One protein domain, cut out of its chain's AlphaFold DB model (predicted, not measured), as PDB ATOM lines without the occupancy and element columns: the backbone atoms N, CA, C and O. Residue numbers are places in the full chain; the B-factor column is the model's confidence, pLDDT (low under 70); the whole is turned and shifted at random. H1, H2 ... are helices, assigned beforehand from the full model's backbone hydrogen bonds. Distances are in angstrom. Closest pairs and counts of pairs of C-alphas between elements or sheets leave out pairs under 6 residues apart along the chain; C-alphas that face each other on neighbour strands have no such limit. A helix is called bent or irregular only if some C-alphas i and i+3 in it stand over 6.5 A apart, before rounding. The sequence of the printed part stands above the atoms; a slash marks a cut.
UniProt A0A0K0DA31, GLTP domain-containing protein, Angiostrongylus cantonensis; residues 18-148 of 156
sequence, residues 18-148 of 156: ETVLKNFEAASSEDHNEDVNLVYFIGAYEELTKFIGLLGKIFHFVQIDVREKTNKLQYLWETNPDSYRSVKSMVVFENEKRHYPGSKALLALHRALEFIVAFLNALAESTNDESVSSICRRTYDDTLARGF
ATOM      1  N   GLU A  18      21.686 -13.075 -58.251       91.69
ATOM      2  CA  GLU A  18      20.892 -13.422 -59.435       91.69
ATOM      3  C   GLU A  18      19.759 -14.395 -59.090       91.69
ATOM      4  O   GLU A  18      18.693 -14.353 -59.701       91.69
ATOM      5  N   THR A  19      19.967 -15.262 -58.093       91.12
ATOM      6  CA  THR A  19      18.931 -16.196 -57.628       91.12
ATOM      7  C   THR A  19      17.816 -15.450 -56.892       91.12
ATOM      8  O   THR A  19      16.646 -15.767 -57.092       91.12
ATOM      9  N   VAL A  20      18.156 -14.422 -56.105       90.31
ATOM     10  CA  VAL A  20      17.169 -13.543 -55.459       90.31
ATOM     11  C   VAL A  20      16.326 -12.820 -56.508       90.31
ATOM     12  O   VAL A  20      15.100 -12.897 -56.463       90.31
ATOM     13  N   LEU A  21      16.978 -12.158 -57.470       89.38
ATOM     14  CA  LEU A  21      16.304 -11.378 -58.513       89.38
ATOM     15  C   LEU A  21      15.377 -12.256 -59.354       89.38
ATOM     16  O   LEU A  21      14.192 -11.962 -59.460       89.38
ATOM     17  N   LYS A  22      15.884 -13.394 -59.843       91.81
ATOM     18  CA  LYS A  22      15.092 -14.350 -60.624       91.81
ATOM     19  C   LYS A  22      13.849 -14.824 -59.871       91.81
ATOM     20  O   LYS A  22      12.788 -14.972 -60.470       91.81
ATOM     21  N   ASN A  23      13.974 -15.093 -58.571       91.62
ATOM     22  CA  ASN A  23      12.843 -15.523 -57.759       91.62
ATOM     23  C   ASN A  23      11.833 -14.390 -57.540       91.62
ATOM     24  O   ASN A  23      10.640 -14.635 -57.664       91.62
ATOM     25  N   PHE A  24      12.262 -13.153 -57.277       88.50
ATOM     26  CA  PHE A  24      11.318 -12.036 -57.144       88.50
ATOM     27  C   PHE A  24      10.623 -11.673 -58.462       88.50
ATOM     28  O   PHE A  24       9.423 -11.391 -58.453       88.50
ATOM     29  N   GLU A  25      11.336 -11.746 -59.588       88.38
ATOM     30  CA  GLU A  25      10.767 -11.589 -60.931       88.38
ATOM     31  C   GLU A  25       9.730 -12.677 -61.221       88.38
ATOM     32  O   GLU A  25       8.608 -12.376 -61.622       88.38
ATOM     33  N   ALA A  26      10.063 -13.943 -60.951       86.25
ATOM     34  CA  ALA A  26       9.127 -15.054 -61.106       86.25
ATOM     35  C   ALA A  26       7.933 -14.948 -60.145       86.25
ATOM     36  O   ALA A  26       6.820 -15.336 -60.499       86.25
ATOM     37  N   ALA A  27       8.142 -14.408 -58.941       86.12
ATOM     38  CA  ALA A  27       7.077 -14.200 -57.971       86.12
ATOM     39  C   ALA A  27       6.070 -13.141 -58.432       86.12
ATOM     40  O   ALA A  27       4.893 -13.298 -58.127       86.12
ATOM     41  N   SER A  28       6.514 -12.115 -59.168       84.12
ATOM     42  CA  SER A  28       5.722 -10.923 -59.521       84.12
ATOM     43  C   SER A  28       5.508 -10.759 -61.033       84.12
ATOM     44  O   SER A  28       5.353  -9.635 -61.511       84.12
ATOM     45  N   SER A  29       5.555 -11.851 -61.801       74.69
ATOM     46  CA  SER A  29       5.445 -11.796 -63.263       74.69
ATOM     47  C   SER A  29       4.105 -11.203 -63.722       74.69
ATOM     48  O   SER A  29       3.085 -11.320 -63.039       74.69
ATOM     49  N   GLU A  30       4.089 -10.573 -64.901       65.44
ATOM     50  CA  GLU A  30       2.876  -9.961 -65.479       65.44
ATOM     51  C   GLU A  30       1.727 -10.977 -65.630       65.44
ATOM     52  O   GLU A  30       0.557 -10.641 -65.437       65.44
ATOM     53  N   ASP A  31       2.069 -12.251 -65.852       68.12
ATOM     54  CA  ASP A  31       1.136 -13.381 -65.925       68.12
ATOM     55  C   ASP A  31       0.377 -13.639 -64.609       68.12
ATOM     56  O   ASP A  31      -0.608 -14.383 -64.580       68.12
ATOM     57  N   HIS A  32       0.824 -13.056 -63.495       66.69
ATOM     58  CA  HIS A  32       0.211 -13.210 -62.179       66.69
ATOM     59  C   HIS A  32      -0.788 -12.104 -61.822       66.69
ATOM     60  O   HIS A  32      -1.312 -12.126 -60.714       66.69
ATOM     61  N   ASN A  33      -1.137 -11.193 -62.743       75.50
ATOM     62  CA  ASN A  33      -2.189 -10.182 -62.537       75.50
ATOM     63  C   ASN A  33      -2.032  -9.433 -61.192       75.50
ATOM     64  O   ASN A  33      -2.945  -9.411 -60.356       75.50
ATOM     65  N   GLU A  34      -0.831  -8.894 -60.949       81.81
ATOM     66  CA  GLU A  34      -0.438  -8.210 -59.703       81.81
ATOM     67  C   GLU A  34      -0.527  -9.090 -58.439       81.81
ATOM     68  O   GLU A  34      -0.802  -8.601 -57.340       81.81
ATOM     69  N   ASP A  35      -0.408 -10.407 -58.580       89.62
ATOM     70  CA  ASP A  35      -0.333 -11.357 -57.471       89.62
ATOM     71  C   ASP A  35       1.098 -11.869 -57.288       89.62
ATOM     72  O   ASP A  35       1.897 -11.870 -58.222       89.62
ATOM     73  N   VAL A  36       1.408 -12.318 -56.075       91.50
ATOM     74  CA  VAL A  36       2.743 -12.785 -55.703       91.50
ATOM     75  C   VAL A  36       2.700 -14.286 -55.473       91.50
ATOM     76  O   VAL A  36       2.031 -14.758 -54.552       91.50
ATOM     77  N   ASN A  37       3.417 -15.050 -56.293       93.69
ATOM     78  CA  ASN A  37       3.527 -16.498 -56.127       93.69
ATOM     79  C   ASN A  37       4.381 -16.842 -54.896       93.69
ATOM     80  O   ASN A  37       5.542 -16.435 -54.793       93.69
ATOM     81  N   LEU A  38       3.812 -17.616 -53.968       92.56
ATOM     82  CA  LEU A  38       4.427 -17.859 -52.663       92.56
ATOM     83  C   LEU A  38       5.673 -18.747 -52.731       92.56
ATOM     84  O   LEU A  38       6.596 -18.528 -51.954       92.56
ATOM     85  N   VAL A  39       5.753 -19.695 -53.667       93.00
ATOM     86  CA  VAL A  39       6.922 -20.588 -53.783       93.00
ATOM     87  C   VAL A  39       8.158 -19.802 -54.213       93.00
ATOM     88  O   VAL A  39       9.222 -19.932 -53.609       93.00
ATOM     89  N   TYR A  40       8.016 -18.939 -55.220       93.56
ATOM     90  CA  TYR A  40       9.119 -18.086 -55.660       93.56
ATOM     91  C   TYR A  40       9.475 -17.035 -54.605       93.56
ATOM     92  O   TYR A  40      10.655 -16.790 -54.358       93.56
ATOM     93  N   PHE A  41       8.475 -16.478 -53.916       91.94
ATOM     94  CA  PHE A  41       8.701 -15.575 -52.790       91.94
ATOM     95  C   PHE A  41       9.521 -16.243 -51.674       91.94
ATOM     96  O   PHE A  41      10.532 -15.690 -51.244       91.94
ATOM     97  N   ILE A  42       9.151 -17.456 -51.246       92.69
ATOM     98  CA  ILE A  42       9.906 -18.235 -50.251       92.69
ATOM     99  C   ILE A  42      11.342 -18.468 -50.734       92.69
ATOM    100  O   ILE A  42      12.285 -18.181 -49.995       92.69
ATOM    101  N   GLY A  43      11.523 -18.894 -51.987       91.94
ATOM    102  CA  GLY A  43      12.847 -19.129 -52.569       91.94
ATOM    103  C   GLY A  43      13.741 -17.882 -52.603       91.94
ATOM    104  O   GLY A  43      14.953 -17.983 -52.403       91.94
ATOM    105  N   ALA A  44      13.172 -16.689 -52.805       91.69
ATOM    106  CA  ALA A  44      13.924 -15.437 -52.699       91.69
ATOM    107  C   ALA A  44      14.430 -15.204 -51.264       91.69
ATOM    108  O   ALA A  44      15.598 -14.864 -51.063       91.69
ATOM    109  N   TYR A  45      13.580 -15.434 -50.258       90.44
ATOM    110  CA  TYR A  45      13.945 -15.275 -48.848       90.44
ATOM    111  C   TYR A  45      14.953 -16.321 -48.357       90.44
ATOM    112  O   TYR A  45      15.812 -15.995 -47.535       90.44
ATOM    113  N   GLU A  46      14.910 -17.552 -48.865       90.25
ATOM    114  CA  GLU A  46      15.928 -18.567 -48.563       90.25
ATOM    115  C   GLU A  46      17.319 -18.131 -49.035       90.25
ATOM    116  O   GLU A  46      18.300 -18.246 -48.295       90.25
ATOM    117  N   GLU A  47      17.411 -17.572 -50.241       91.38
ATOM    118  CA  GLU A  47      18.670 -17.057 -50.773       91.38
ATOM    119  C   GLU A  47      19.133 -15.797 -50.021       91.38
ATOM    120  O   GLU A  47      20.302 -15.697 -49.645       91.38
ATOM    121  N   LEU A  48      18.215 -14.876 -49.702       87.50
ATOM    122  CA  LEU A  48      18.510 -13.719 -48.848       87.50
ATOM    123  C   LEU A  48      19.015 -14.139 -47.463       87.50
ATOM    124  O   LEU A  48      19.906 -13.498 -46.910       87.50
ATOM    125  N   THR A  49      18.515 -15.245 -46.911       86.75
ATOM    126  CA  THR A  49      18.983 -15.757 -45.616       86.75
ATOM    127  C   THR A  49      20.471 -16.111 -45.656       86.75
ATOM    128  O   THR A  49      21.174 -15.885 -44.668       86.75
ATOM    129  N   LYS A  50      20.994 -16.585 -46.795       88.44
ATOM    130  CA  LYS A  50      22.437 -16.835 -46.974       88.44
ATOM    131  C   LYS A  50      23.231 -15.535 -46.913       88.44
ATOM    132  O   LYS A  50      24.219 -15.467 -46.188       88.44
ATOM    133  N   PHE A  51      22.758 -14.489 -47.593       84.94
ATOM    134  CA  PHE A  51      23.370 -13.159 -47.538       84.94
ATOM    135  C   PHE A  51      23.419 -12.596 -46.116       84.94
ATOM    136  O   PHE A  51      24.472 -12.152 -45.666       84.94
ATOM    137  N   ILE A  52      22.315 -12.692 -45.370       81.06
ATOM    138  CA  ILE A  52      22.260 -12.257 -43.966       81.06
ATOM    139  C   ILE A  52      23.315 -12.995 -43.121       81.06
ATOM    140  O   ILE A  52      23.904 -12.411 -42.214       81.06
ATOM    141  N   GLY A  53      23.605 -14.259 -43.440       82.00
ATOM    142  CA  GLY A  53      24.653 -15.035 -42.772       82.00
ATOM    143  C   GLY A  53      26.062 -14.507 -43.016       82.00
ATOM    144  O   GLY A  53      26.892 -14.542 -42.108       82.00
ATOM    145  N   LEU A  54      26.317 -13.965 -44.211       83.19
ATOM    146  CA  LEU A  54      27.603 -13.361 -44.566       83.19
ATOM    147  C   LEU A  54      27.873 -12.061 -43.798       83.19
ATOM    148  O   LEU A  54      29.031 -11.729 -43.560       83.19
ATOM    149  N   LEU A  55      26.827 -11.363 -43.346       75.56
ATOM    150  CA  LEU A  55      26.950 -10.168 -42.501       75.56
ATOM    151  C   LEU A  55      27.451 -10.488 -41.078       75.56
ATOM    152  O   LEU A  55      27.769  -9.583 -40.302       75.56
ATOM    153  N   GLY A  56      27.549 -11.773 -40.726       74.75
ATOM    154  CA  GLY A  56      28.163 -12.252 -39.497       74.75
ATOM    155  C   GLY A  56      27.174 -12.562 -38.374       74.75
ATOM    156  O   GLY A  56      25.962 -12.375 -38.468       74.75
ATOM    157  N   LYS A  57      27.721 -13.057 -37.256       79.19
ATOM    158  CA  LYS A  57      26.955 -13.667 -36.149       79.19
ATOM    159  C   LYS A  57      25.912 -12.745 -35.514       79.19
ATOM    160  O   LYS A  57      24.937 -13.240 -34.957       79.19
ATOM    161  N   ILE A  58      26.095 -11.426 -35.603       74.81
ATOM    162  CA  ILE A  58      25.136 -10.458 -35.060       74.81
ATOM    163  C   ILE A  58      23.777 -10.529 -35.766       74.81
ATOM    164  O   ILE A  58      22.782 -10.214 -35.134       74.81
ATOM    165  N   PHE A  59      23.707 -11.007 -37.014       76.75
ATOM    166  CA  PHE A  59      22.458 -11.150 -37.772       76.75
ATOM    167  C   PHE A  59      21.833 -12.545 -37.682       76.75
ATOM    168  O   PHE A  59      20.814 -12.818 -38.317       76.75
ATOM    169  N   HIS A  60      22.400 -13.437 -36.868       81.38
ATOM    170  CA  HIS A  60      21.903 -14.803 -36.743       81.38
ATOM    171  C   HIS A  60      20.440 -14.861 -36.277       81.38
ATOM    172  O   HIS A  60      19.673 -15.703 -36.741       81.38
ATOM    173  N   PHE A  61      20.018 -13.932 -35.414       77.62
ATOM    174  CA  PHE A  61      18.626 -13.855 -34.964       77.62
ATOM    175  C   PHE A  61      17.655 -13.560 -36.118       77.62
ATOM    176  O   PHE A  61      16.569 -14.132 -36.160       77.62
ATOM    177  N   VAL A  62      18.064 -12.726 -37.081       81.12
ATOM    178  CA  VAL A  62      17.267 -12.405 -38.273       81.12
ATOM    179  C   VAL A  62      17.152 -13.634 -39.164       81.12
ATOM    180  O   VAL A  62      16.065 -13.943 -39.636       81.12
ATOM    181  N   GLN A  63      18.247 -14.382 -39.345       85.56
ATOM    182  CA  GLN A  63      18.202 -15.638 -40.095       85.56
ATOM    183  C   GLN A  63      17.248 -16.654 -39.463       85.56
ATOM    184  O   GLN A  63      16.513 -17.325 -40.185       85.56
ATOM    185  N   ILE A  64      17.269 -16.790 -38.132       85.81
ATOM    186  CA  ILE A  64      16.360 -17.694 -37.419       85.81
ATOM    187  C   ILE A  64      14.913 -17.270 -37.656       85.81
ATOM    188  O   ILE A  64      14.105 -18.119 -38.033       85.81
ATOM    189  N   ASP A  65      14.594 -15.986 -37.475       85.38
ATOM    190  CA  ASP A  65      13.221 -15.501 -37.623       85.38
ATOM    191  C   ASP A  65      12.718 -15.657 -39.064       85.38
ATOM    192  O   ASP A  65      11.664 -16.256 -39.278       85.38
ATOM    193  N   VAL A  66      13.508 -15.231 -40.057       88.75
ATOM    194  CA  VAL A  66      13.172 -15.400 -41.479       88.75
ATOM    195  C   VAL A  66      12.941 -16.873 -41.802       88.75
ATOM    196  O   VAL A  66      11.903 -17.212 -42.368       88.75
ATOM    197  N   ARG A  67      13.846 -17.766 -41.376       90.88
ATOM    198  CA  ARG A  67      13.731 -19.205 -41.641       90.88
ATOM    199  C   ARG A  67      12.514 -19.836 -40.970       90.88
ATOM    200  O   ARG A  67      11.872 -20.708 -41.546       90.88
ATOM    201  N   GLU A  68      12.173 -19.418 -39.757       91.88
ATOM    202  CA  GLU A  68      10.969 -19.893 -39.075       91.88
ATOM    203  C   GLU A  68       9.705 -19.525 -39.866       91.88
ATOM    204  O   GLU A  68       8.813 -20.361 -40.046       91.88
ATOM    205  N   LYS A  69       9.630 -18.291 -40.382       92.50
ATOM    206  CA  LYS A  69       8.469 -17.818 -41.145       92.50
ATOM    207  C   LYS A  69       8.406 -18.411 -42.552       92.50
ATOM    208  O   LYS A  69       7.311 -18.780 -42.976       92.50
ATOM    209  N   THR A  70       9.532 -18.581 -43.249       93.62
ATOM    210  CA  THR A  70       9.551 -19.278 -44.548       93.62
ATOM    211  C   THR A  70       9.160 -20.744 -44.396       93.62
ATOM    212  O   THR A  70       8.284 -21.201 -45.124       93.62
ATOM    213  N   ASN A  71       9.680 -21.453 -43.387       94.50
ATOM    214  CA  ASN A  71       9.276 -22.833 -43.092       94.50
ATOM    215  C   ASN A  71       7.778 -22.933 -42.782       94.50
ATOM    216  O   ASN A  71       7.113 -23.884 -43.192       94.50
ATOM    217  N   LYS A  72       7.223 -21.946 -42.067       95.31
ATOM    218  CA  LYS A  72       5.786 -21.896 -41.793       95.31
ATOM    219  C   LYS A  72       4.972 -21.743 -43.077       95.31
ATOM    220  O   LYS A  72       3.987 -22.460 -43.233       95.31
ATOM    221  N   LEU A  73       5.362 -20.833 -43.970       95.19
ATOM    222  CA  LEU A  73       4.690 -20.647 -45.259       95.19
ATOM    223  C   LEU A  73       4.816 -21.888 -46.148       95.19
ATOM    224  O   LEU A  73       3.818 -22.317 -46.719       95.19
ATOM    225  N   GLN A  74       5.995 -22.508 -46.181       95.69
ATOM    226  CA  GLN A  74       6.244 -23.749 -46.909       95.69
ATOM    227  C   GLN A  74       5.329 -24.876 -46.413       95.69
ATOM    228  O   GLN A  74       4.633 -25.502 -47.206       95.69
ATOM    229  N   TYR A  75       5.235 -25.070 -45.097       97.00
ATOM    230  CA  TYR A  75       4.332 -26.057 -44.503       97.00
ATOM    231  C   TYR A  75       2.855 -25.799 -44.854       97.00
ATOM    232  O   TYR A  75       2.095 -26.729 -45.134       97.00
ATOM    233  N   LEU A  76       2.422 -24.533 -44.835       96.31
ATOM    234  CA  LEU A  76       1.050 -24.165 -45.194       96.31
ATOM    235  C   LEU A  76       0.762 -24.434 -46.678       96.31
ATOM    236  O   LEU A  76      -0.315 -24.946 -46.993       96.31
ATOM    237  N   TRP A  77       1.735 -24.157 -47.551       95.81
ATOM    238  CA  TRP A  77       1.687 -24.498 -48.969       95.81
ATOM    239  C   TRP A  77       1.606 -26.005 -49.197       95.81
ATOM    240  O   TRP A  77       0.700 -26.453 -49.887       95.81
ATOM    241  N   GLU A  78       2.445 -26.807 -48.545       95.69
ATOM    242  CA  GLU A  78       2.390 -28.272 -48.645       95.69
ATOM    243  C   GLU A  78       1.049 -28.843 -48.164       95.69
ATOM    244  O   GLU A  78       0.552 -29.828 -48.709       95.69
ATOM    245  N   THR A  79       0.437 -28.210 -47.160       96.12
ATOM    246  CA  THR A  79      -0.848 -28.651 -46.604       96.12
ATOM    247  C   THR A  79      -2.034 -28.254 -47.489       96.12
ATOM    248  O   THR A  79      -2.994 -29.013 -47.596       96.12
ATOM    249  N   ASN A  80      -2.015 -27.061 -48.097       94.56
ATOM    250  CA  ASN A  80      -3.085 -26.583 -48.984       94.56
ATOM    251  C   ASN A  80      -2.490 -25.828 -50.195       94.56
ATOM    252  O   ASN A  80      -2.535 -24.592 -50.222       94.56
ATOM    253  N   PRO A  81      -1.960 -26.543 -51.206       94.19
ATOM    254  CA  PRO A  81      -1.197 -25.927 -52.297       94.19
ATOM    255  C   PRO A  81      -1.981 -24.891 -53.099       94.19
ATOM    256  O   PRO A  81      -1.435 -23.848 -53.444       94.19
ATOM    257  N   ASP A  82      -3.268 -25.142 -53.351       94.19
ATOM    258  CA  ASP A  82      -4.123 -24.220 -54.105       94.19
ATOM    259  C   ASP A  82      -4.421 -22.946 -53.304       94.19
ATOM    260  O   ASP A  82      -4.330 -21.835 -53.824       94.19
ATOM    261  N   SER A  83      -4.729 -23.099 -52.013       95.81
ATOM    262  CA  SER A  83      -5.028 -21.979 -51.118       95.81
ATOM    263  C   SER A  83      -3.811 -21.095 -50.872       95.81
ATOM    264  O   SER A  83      -3.950 -19.881 -50.810       95.81
ATOM    265  N   TYR A  84      -2.615 -21.672 -50.772       96.00
ATOM    266  CA  TYR A  84      -1.366 -20.942 -50.524       96.00
ATOM    267  C   TYR A  84      -0.498 -20.829 -51.781       96.00
ATOM    268  O   TYR A  84       0.713 -20.651 -51.683       96.00
ATOM    269  N   ARG A  85      -1.085 -20.922 -52.978       94.56
ATOM    270  CA  ARG A  85      -0.349 -20.744 -54.236       94.56
ATOM    271  C   ARG A  85       0.226 -19.332 -54.356       94.56
ATOM    272  O   ARG A  85       1.348 -19.152 -54.828       94.56
ATOM    273  N   SER A  86      -0.550 -18.336 -53.947       94.81
ATOM    274  CA  SER A  86      -0.184 -16.930 -54.029       94.81
ATOM    275  C   SER A  86      -0.633 -16.150 -52.799       94.81
ATOM    276  O   SER A  86      -1.389 -16.645 -51.960       94.81
ATOM    277  N   VAL A  87      -0.165 -14.910 -52.682       94.25
ATOM    278  CA  VAL A  87      -0.545 -14.027 -51.578       94.25
ATOM    279  C   VAL A  87      -2.041 -13.722 -51.613       94.25
ATOM    280  O   VAL A  87      -2.686 -13.816 -50.569       94.25
ATOM    281  N   LYS A  88      -2.635 -13.425 -52.781       93.88
ATOM    282  CA  LYS A  88      -4.084 -13.168 -52.855       93.88
ATOM    283  C   LYS A  88      -4.895 -14.410 -52.487       93.88
ATOM    284  O   LYS A  88      -5.812 -14.294 -51.676       93.88
ATOM    285  N   SER A  89      -4.558 -15.588 -53.028       94.94
ATOM    286  CA  SER A  89      -5.290 -16.824 -52.707       94.94
ATOM    287  C   SER A  89      -5.207 -17.147 -51.214       94.94
ATOM    288  O   SER A  89      -6.218 -17.498 -50.601       94.94
ATOM    289  N   MET A  90      -4.027 -16.945 -50.618       96.88
ATOM    290  CA  MET A  90      -3.790 -17.154 -49.192       96.88
ATOM    291  C   MET A  90      -4.665 -16.226 -48.355       96.88
ATOM    292  O   MET A  90      -5.375 -16.690 -47.466       96.88
ATOM    293  N   VAL A  91      -4.637 -14.922 -48.643       95.69
ATOM    294  CA  VAL A  91      -5.394 -13.922 -47.878       95.69
ATOM    295  C   VAL A  91      -6.896 -14.188 -47.960       95.69
ATOM    296  O   VAL A  91      -7.576 -14.117 -46.936       95.69
ATOM    297  N   VAL A  92      -7.417 -14.538 -49.140       96.44
ATOM    298  CA  VAL A  92      -8.837 -14.888 -49.317       96.44
ATOM    299  C   VAL A  92      -9.206 -16.095 -48.454       96.44
ATOM    300  O   VAL A  92     -10.119 -16.008 -47.633       96.44
ATOM    301  N   PHE A  93      -8.449 -17.187 -48.570       96.94
ATOM    302  CA  PHE A  93      -8.693 -18.421 -47.825       96.94
ATOM    303  C   PHE A  93      -8.616 -18.235 -46.303       96.94
ATOM    304  O   PHE A  93      -9.456 -18.733 -45.549       96.94
ATOM    305  N   GLU A  94      -7.603 -17.515 -45.824       97.44
ATOM    306  CA  GLU A  94      -7.419 -17.250 -44.397       97.44
ATOM    307  C   GLU A  94      -8.508 -16.340 -43.828       97.44
ATOM    308  O   GLU A  94      -8.967 -16.547 -42.699       97.44
ATOM    309  N   ASN A  95      -8.961 -15.360 -44.616       96.50
ATOM    310  CA  ASN A  95     -10.046 -14.466 -44.234       96.50
ATOM    311  C   ASN A  95     -11.384 -15.201 -44.101       96.50
ATOM    312  O   ASN A  95     -12.091 -14.987 -43.113       96.50
ATOM    313  N   GLU A  96     -11.703 -16.115 -45.021       96.06
ATOM    314  CA  GLU A  96     -12.889 -16.980 -44.923       96.06
ATOM    315  C   GLU A  96     -12.874 -17.824 -43.643       96.06
ATOM    316  O   GLU A  96     -13.889 -17.956 -42.959       96.06
ATOM    317  N   LYS A  97     -11.701 -18.345 -43.269       94.06
ATOM    318  CA  LYS A  97     -11.516 -19.147 -42.050       94.06
ATOM    319  C   LYS A  97     -11.337 -18.320 -40.779       94.06
ATOM    320  O   LYS A  97     -11.277 -18.894 -39.693       94.06
ATOM    321  N   ARG A  98     -11.226 -16.991 -40.896       95.88
ATOM    322  CA  ARG A  98     -10.905 -16.063 -39.796       95.88
ATOM    323  C   ARG A  98      -9.646 -16.483 -39.020       95.88
ATOM    324  O   ARG A  98      -9.541 -16.247 -37.815       95.88
ATOM    325  N   HIS A  99      -8.682 -17.094 -39.707       95.12
ATOM    326  CA  HIS A  99      -7.442 -17.610 -39.132       95.12
ATOM    327  C   HIS A  99      -6.279 -17.318 -40.079       95.12
ATOM    328  O   HIS A  99      -6.281 -17.801 -41.204       95.12
ATOM    329  N   TYR A 100      -5.289 -16.548 -39.607       96.19
ATOM    330  CA  TYR A 100      -4.300 -15.865 -40.459       96.19
ATOM    331  C   TYR A 100      -2.833 -16.285 -40.224       96.19
ATOM    332  O   TYR A 100      -1.989 -15.422 -39.956       96.19
ATOM    333  N   PRO A 101      -2.493 -17.583 -40.176       95.25
ATOM    334  CA  PRO A 101      -1.134 -18.016 -39.861       95.25
ATOM    335  C   PRO A 101      -0.104 -17.592 -40.924       95.25
ATOM    336  O   PRO A 101       0.978 -17.132 -40.565       95.25
ATOM    337  N   GLY A 102      -0.437 -17.715 -42.204       94.81
ATOM    338  CA  GLY A 102       0.379 -17.337 -43.349       94.81
ATOM    339  C   GLY A 102       0.457 -15.828 -43.537       94.81
ATOM    340  O   GLY A 102       1.560 -15.301 -43.633       94.81
ATOM    341  N   SER A 103      -0.661 -15.098 -43.456       95.06
ATOM    342  CA  SER A 103      -0.636 -13.628 -43.541       95.06
ATOM    343  C   SER A 103       0.223 -13.004 -42.434       95.06
ATOM    344  O   SER A 103       0.974 -12.062 -42.684       95.06
ATOM    345  N   LYS A 104       0.183 -13.556 -41.210       93.81
ATOM    346  CA  LYS A 104       1.065 -13.125 -40.109       93.81
ATOM    347  C   LYS A 104       2.536 -13.439 -40.387       93.81
ATOM    348  O   LYS A 104       3.386 -12.595 -40.112       93.81
ATOM    349  N   ALA A 105       2.837 -14.626 -40.919       93.75
ATOM    350  CA  ALA A 105       4.202 -15.003 -41.280       93.75
ATOM    351  C   ALA A 105       4.757 -14.111 -42.400       93.75
ATOM    352  O   ALA A 105       5.877 -13.618 -42.294       93.75
ATOM    353  N   LEU A 106       3.947 -13.830 -43.421       92.25
ATOM    354  CA  LEU A 106       4.308 -12.954 -44.530       92.25
ATOM    355  C   LEU A 106       4.549 -11.511 -44.070       92.25
ATOM    356  O   LEU A 106       5.539 -10.903 -44.465       92.25
ATOM    357  N   LEU A 107       3.707 -10.977 -43.179       90.62
ATOM    358  CA  LEU A 107       3.916  -9.642 -42.613       90.62
ATOM    359  C   LEU A 107       5.215  -9.556 -41.795       90.62
ATOM    360  O   LEU A 107       5.914  -8.546 -41.852       90.62
ATOM    361  N   ALA A 108       5.553 -10.608 -41.045       87.88
ATOM    362  CA  ALA A 108       6.823 -10.678 -40.326       87.88
ATOM    363  C   ALA A 108       8.020 -10.689 -41.295       87.88
ATOM    364  O   ALA A 108       8.957  -9.914 -41.107       87.88
ATOM    365  N   LEU A 109       7.952 -11.477 -42.374       89.38
ATOM    366  CA  LEU A 109       8.979 -11.501 -43.425       89.38
ATOM    367  C   LEU A 109       9.142 -10.152 -44.129       89.38
ATOM    368  O   LEU A 109      10.267  -9.737 -44.408       89.38
ATOM    369  N   HIS A 110       8.041  -9.448 -44.395       86.06
ATOM    370  CA  HIS A 110       8.087  -8.109 -44.977       86.06
ATOM    371  C   HIS A 110       8.847  -7.135 -44.069       86.06
ATOM    372  O   HIS A 110       9.777  -6.471 -44.514       86.06
ATOM    373  N   ARG A 111       8.519  -7.113 -42.770       83.88
ATOM    374  CA  ARG A 111       9.203  -6.263 -41.780       83.88
ATOM    375  C   ARG A 111      10.686  -6.607 -41.634       83.88
ATOM    376  O   ARG A 111      11.516  -5.713 -41.502       83.88
ATOM    377  N   ALA A 112      11.030  -7.896 -41.667       82.50
ATOM    378  CA  ALA A 112      12.423  -8.334 -41.654       82.50
ATOM    379  C   ALA A 112      13.184  -7.827 -42.891       82.50
ATOM    380  O   ALA A 112      14.322  -7.383 -42.769       82.50
ATOM    381  N   LEU A 113      12.549  -7.834 -44.066       79.81
ATOM    382  CA  LEU A 113      13.142  -7.306 -45.293       79.81
ATOM    383  C   LEU A 113      13.321  -5.788 -45.246       79.81
ATOM    384  O   LEU A 113      14.387  -5.306 -45.615       79.81
ATOM    385  N   GLU A 114      12.334  -5.044 -44.743       83.62
ATOM    386  CA  GLU A 114      12.462  -3.597 -44.521       83.62
ATOM    387  C   GLU A 114      13.667  -3.275 -43.631       83.62
ATOM    388  O   GLU A 114      14.450  -2.381 -43.954       83.62
ATOM    389  N   PHE A 115      13.869  -4.044 -42.555       82.00
ATOM    390  CA  PHE A 115      15.059  -3.926 -41.710       82.00
ATOM    391  C   PHE A 115      16.351  -4.201 -42.479       82.00
ATOM    392  O   PHE A 115      17.294  -3.419 -42.375       82.00
ATOM    393  N   ILE A 116      16.407  -5.283 -43.258       79.81
ATOM    394  CA  ILE A 116      17.603  -5.640 -44.035       79.81
ATOM    395  C   ILE A 116      17.932  -4.536 -45.042       79.81
ATOM    396  O   ILE A 116      19.078  -4.105 -45.116       79.81
ATOM    397  N   VAL A 117      16.940  -4.043 -45.786       82.75
ATOM    398  CA  VAL A 117      17.125  -2.969 -46.773       82.75
ATOM    399  C   VAL A 117      17.603  -1.686 -46.096       82.75
ATOM    400  O   VAL A 117      18.590  -1.097 -46.531       82.75
ATOM    401  N   ALA A 118      16.955  -1.275 -45.004       84.56
ATOM    402  CA  ALA A 118      17.368  -0.099 -44.248       84.56
ATOM    403  C   ALA A 118      18.796  -0.250 -43.696       84.56
ATOM    404  O   ALA A 118      19.580   0.695 -43.752       84.56
ATOM    405  N   PHE A 119      19.153  -1.447 -43.222       81.69
ATOM    406  CA  PHE A 119      20.482  -1.731 -42.693       81.69
ATOM    407  C   PHE A 119      21.543  -1.640 -43.791       81.69
ATOM    408  O   PHE A 119      22.590  -1.037 -43.576       81.69
ATOM    409  N   LEU A 120      21.270  -2.200 -44.971       80.50
ATOM    410  CA  LEU A 120      22.190  -2.144 -46.106       80.50
ATOM    411  C   LEU A 120      22.383  -0.725 -46.629       80.50
ATOM    412  O   LEU A 120      23.513  -0.350 -46.922       80.50
ATOM    413  N   ASN A 121      21.315   0.070 -46.694       84.12
ATOM    414  CA  ASN A 121      21.417   1.480 -47.062       84.12
ATOM    415  C   ASN A 121      22.262   2.250 -46.040       84.12
ATOM    416  O   ASN A 121      23.205   2.938 -46.416       84.12
ATOM    417  N   ALA A 122      21.999   2.060 -44.744       83.69
ATOM    418  CA  ALA A 122      22.774   2.703 -43.689       83.69
ATOM    419  C   ALA A 122      24.247   2.262 -43.690       83.69
ATOM    420  O   ALA A 122      25.131   3.067 -43.414       83.69
ATOM    421  N   LEU A 123      24.522   0.997 -44.021       80.06
ATOM    422  CA  LEU A 123      25.881   0.490 -44.185       80.06
ATOM    423  C   LEU A 123      26.574   1.127 -45.400       80.06
ATOM    424  O   LEU A 123      27.732   1.519 -45.291       80.06
ATOM    425  N   ALA A 124      25.877   1.264 -46.530       81.81
ATOM    426  CA  ALA A 124      26.410   1.888 -47.742       81.81
ATOM    427  C   ALA A 124      26.717   3.386 -47.564       81.81
ATOM    428  O   ALA A 124      27.644   3.899 -48.187       81.81
ATOM    429  N   GLU A 125      25.960   4.075 -46.710       83.38
ATOM    430  CA  GLU A 125      26.148   5.495 -46.382       83.38
ATOM    431  C   GLU A 125      27.142   5.734 -45.232       83.38
ATOM    432  O   GLU A 125      27.543   6.874 -44.986       83.38
ATOM    433  N   SER A 126      27.542   4.680 -44.514       79.94
ATOM    434  CA  SER A 126      28.411   4.808 -43.343       79.94
ATOM    435  C   SER A 126      29.860   5.147 -43.702       79.94
ATOM    436  O   SER A 126      30.407   4.736 -44.725       79.94
ATOM    437  N   THR A 127      30.510   5.902 -42.820       73.38
ATOM    438  CA  THR A 127      31.955   6.158 -42.885       73.38
ATOM    439  C   THR A 127      32.732   5.024 -42.215       73.38
ATOM    440  O   THR A 127      32.224   4.416 -41.276       73.38
ATOM    441  N   ASN A 128      33.995   4.808 -42.601       71.12
ATOM    442  CA  ASN A 128      34.866   3.752 -42.046       71.12
ATOM    443  C   ASN A 128      35.043   3.775 -40.509       71.12
ATOM    444  O   ASN A 128      35.534   2.797 -39.947       71.12
ATOM    445  N   ASP A 129      34.658   4.864 -39.840       70.94
ATOM    446  CA  ASP A 129      34.759   5.032 -38.387       70.94
ATOM    447  C   ASP A 129      33.508   4.547 -37.620       70.94
ATOM    448  O   ASP A 129      33.551   4.402 -36.395       70.94
ATOM    449  N   GLU A 130      32.385   4.274 -38.300       69.12
ATOM    450  CA  GLU A 130      31.174   3.749 -37.657       69.12
ATOM    451  C   GLU A 130      31.236   2.222 -37.520       69.12
ATOM    452  O   GLU A 130      31.492   1.479 -38.467       69.12
ATOM    453  N   SER A 131      30.949   1.713 -36.319       79.19
ATOM    454  CA  SER A 131      30.891   0.264 -36.112       79.19
ATOM    455  C   SER A 131      29.607  -0.321 -36.707       79.19
ATOM    456  O   SER A 131      28.504   0.154 -36.426       79.19
ATOM    457  N   VAL A 132      29.727  -1.421 -37.453       73.00
ATOM    458  CA  VAL A 132      28.587  -2.155 -38.042       73.00
ATOM    459  C   VAL A 132      27.520  -2.514 -36.996       73.00
ATOM    460  O   VAL A 132      26.323  -2.485 -37.275       73.00
ATOM    461  N   SER A 133      27.938  -2.798 -35.761       73.38
ATOM    462  CA  SER A 133      27.040  -3.066 -34.633       73.38
ATOM    463  C   SER A 133      26.200  -1.847 -34.233       73.38
ATOM    464  O   SER A 133      25.018  -2.004 -33.926       73.38
ATOM    465  N   SER A 134      26.771  -0.639 -34.267       76.44
ATOM    466  CA  SER A 134      26.039   0.603 -33.987       76.44
ATOM    467  C   SER A 134      25.005   0.928 -35.072       76.44
ATOM    468  O   SER A 134      23.864   1.259 -34.745       76.44
ATOM    469  N   ILE A 135      25.357   0.719 -36.346       78.69
ATOM    470  CA  ILE A 135      24.458   0.890 -37.498       78.69
ATOM    471  C   ILE A 135      23.302  -0.116 -37.434       78.69
ATOM    472  O   ILE A 135      22.137   0.256 -37.583       78.69
ATOM    473  N   CYS A 136      23.610  -1.385 -37.149       73.25
ATOM    474  CA  CYS A 136      22.620  -2.450 -36.991       73.25
ATOM    475  C   CYS A 136      21.598  -2.112 -35.900       73.25
ATOM    476  O   CYS A 136      20.394  -2.195 -36.137       73.25
ATOM    477  N   ARG A 137      22.064  -1.653 -34.730       74.38
ATOM    478  CA  ARG A 137      21.172  -1.306 -33.620       74.38
ATOM    479  C   ARG A 137      20.248  -0.135 -33.946       74.38
ATOM    480  O   ARG A 137      19.050  -0.248 -33.715       74.38
ATOM    481  N   ARG A 138      20.780   0.945 -34.531       78.81
ATOM    482  CA  ARG A 138      19.973   2.100 -34.962       78.81
ATOM    483  C   ARG A 138      18.879   1.673 -35.943       78.81
ATOM    484  O   ARG A 138      17.707   1.957 -35.737       78.81
ATOM    485  N   THR A 139      19.262   0.900 -36.955       77.12
ATOM    486  CA  THR A 139      18.328   0.425 -37.984       77.12
ATOM    487  C   THR A 139      17.262  -0.513 -37.404       77.12
ATOM    488  O   THR A 139      16.102  -0.475 -37.816       77.12
ATOM    489  N   TYR A 140      17.629  -1.348 -36.428       72.06
ATOM    490  CA  TYR A 140      16.696  -2.245 -35.747       72.06
ATOM    491  C   TYR A 140      15.629  -1.458 -34.978       72.06
ATOM    492  O   TYR A 140      14.437  -1.760 -35.091       72.06
ATOM    493  N   ASP A 141      16.052  -0.429 -34.242       71.81
ATOM    494  CA  ASP A 141      15.156   0.445 -33.485       71.81
ATOM    495  C   ASP A 141      14.203   1.224 -34.419       71.81
ATOM    496  O   ASP A 141      13.018   1.383 -34.119       71.81
ATOM    497  N   ASP A 142      14.677   1.628 -35.601       74.19
ATOM    498  CA  ASP A 142      13.877   2.386 -36.571       74.19
ATOM    499  C   ASP A 142      12.844   1.542 -37.339       74.19
ATOM    500  O   ASP A 142      11.826   2.076 -37.794       74.19
ATOM    501  N   THR A 143      13.072   0.232 -37.469       72.94
ATOM    502  CA  THR A 143      12.242  -0.670 -38.289       72.94
ATOM    503  C   THR A 143      11.482  -1.690 -37.439       72.94
ATOM    504  O   THR A 143      10.268  -1.577 -37.257       72.94
ATOM    505  N   LEU A 144      12.178  -2.675 -36.868       64.44
ATOM    506  CA  LEU A 144      11.573  -3.804 -36.162       64.44
ATOM    507  C   LEU A 144      10.971  -3.401 -34.812       64.44
ATOM    508  O   LEU A 144       9.891  -3.889 -34.466       64.44
ATOM    509  N   ALA A 145      11.586  -2.475 -34.064       59.84
ATOM    510  CA  ALA A 145      11.069  -2.072 -32.749       59.84
ATOM    511  C   ALA A 145       9.700  -1.362 -32.818       59.84
ATOM    512  O   ALA A 145       8.890  -1.474 -31.889       59.84
ATOM    513  N   ARG A 146       9.372  -0.716 -33.947       56.16
ATOM    514  CA  ARG A 146       8.035  -0.140 -34.188       56.16
ATOM    515  C   ARG A 146       6.939  -1.208 -34.252       56.16
ATOM    516  O   ARG A 146       5.803  -0.940 -33.881       56.16
ATOM    517  N   GLY A 147       7.273  -2.429 -34.671       51.72
ATOM    518  CA  GLY A 147       6.330  -3.545 -34.757       51.72
ATOM    519  C   GLY A 147       6.080  -4.279 -33.434       51.72
ATOM    520  O   GLY A 147       5.021  -4.891 -33.288       51.72
ATOM    521  N   PHE A 148       7.023  -4.221 -32.486       47.00
ATOM    522  CA  PHE A 148       6.925  -4.896 -31.182       47.00
ATOM    523  C   PHE A 148       6.170  -4.080 -30.118       47.00
ATOM    524  O   PHE A 148       5.659  -4.653 -29.159       47.00
TER     525      PHE A 148
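Overview. This is residues 18 to 148 of the 156 residues of the protein "GLTP domain-containing protein" of Angiostrongylus cantonensis (UniProt A0A0K0DA31). Five helices fold back and forth as an elongated pile, each packing on the next in the order H1, H2, H3, H5, H6, while the short H4 sits at one end of the long axis, by the first residues of H5. H2, H3 and H5 form a loose triangle in the middle, with H1 packed on H2 at one side and H6 on H5 at the other. The printed part has 131 residues with six named helices, H1 to H6 in order along the chain, and no named strand; the class is all helix. The whole is compact, with a radius of gyration of the C-alphas of 16.0 A and spans of 51 by 32 by 22 A.

Along the chain. H1, residues 18 to 27, begins at C-alpha 18 (20.892, -13.422, -59.435) and is 13.9 A long. H2, residues 38 to 54, is 25.0 A long. H3, residues 57 to 79, is 33.3 A long and irregular, with C-alphas 58 and 61 standing 7.3 A apart. H4, residues 87 to 96, is 14.3 A long. H5, residues 101 to 125, begins at C-alpha 101 (-1.134, -18.016, -39.861) and is the longest helix, at 36.6 A. H6, residues 132 to 148, is 22.9 A long, ends at C-alpha 148 (6.925, -4.896, -31.182), and has a kink of 40 degrees near residue 142; it is only just irregular, with C-alphas 142 and 145 standing 6.51 A apart.

Arrangement. H5 is the hub, touching H3, H4 and H6. Its residues 102 to 112 alone touch H3, opposite ways at a shallow tilt of 31 degrees, with the closest C-alphas, Lys 69 and Ala 105, 5.1 A apart. Its residues 101 to 103 alone touch H4, a hairpin at a steep tilt of 39 degrees; the closest C-alphas are Val 91 and Ser 103, 6.4 A. H5 and H6 form a hairpin at 31 degrees, a shallow tilt, closest at the C-alphas of Phe 115 and Thr 143, 5.5 A. H2 and H3 form a hairpin at a shallow tilt of 17 degrees, closest at the C-alphas of Thr 49 and Gln 63, 5.6 A. H1 and H2 form another at 25 degrees, also shallow, closest at the C-alphas of Val 20 and Ala 44, 4.7 A. H2 and H5 are near each other; H1 and H6 are apart. Every O i to N i+4 pair is within hydrogen-bond range in H1, H4 and H5, against 12 of 13 in H2, 17 of 19 in H3 and 9 of 13 in H6.

Size, cuts and confidence. The two C-alphas farthest apart are those of Glu 96 and Asp 129, 52.9 A. The printed part has no cut. The links H2 to H3 and H4 to H5 are tight, the other three short. The mean pLDDT of the printed part is 85.3; residues 30 to 32, 130 and 144 to 148 are under 70.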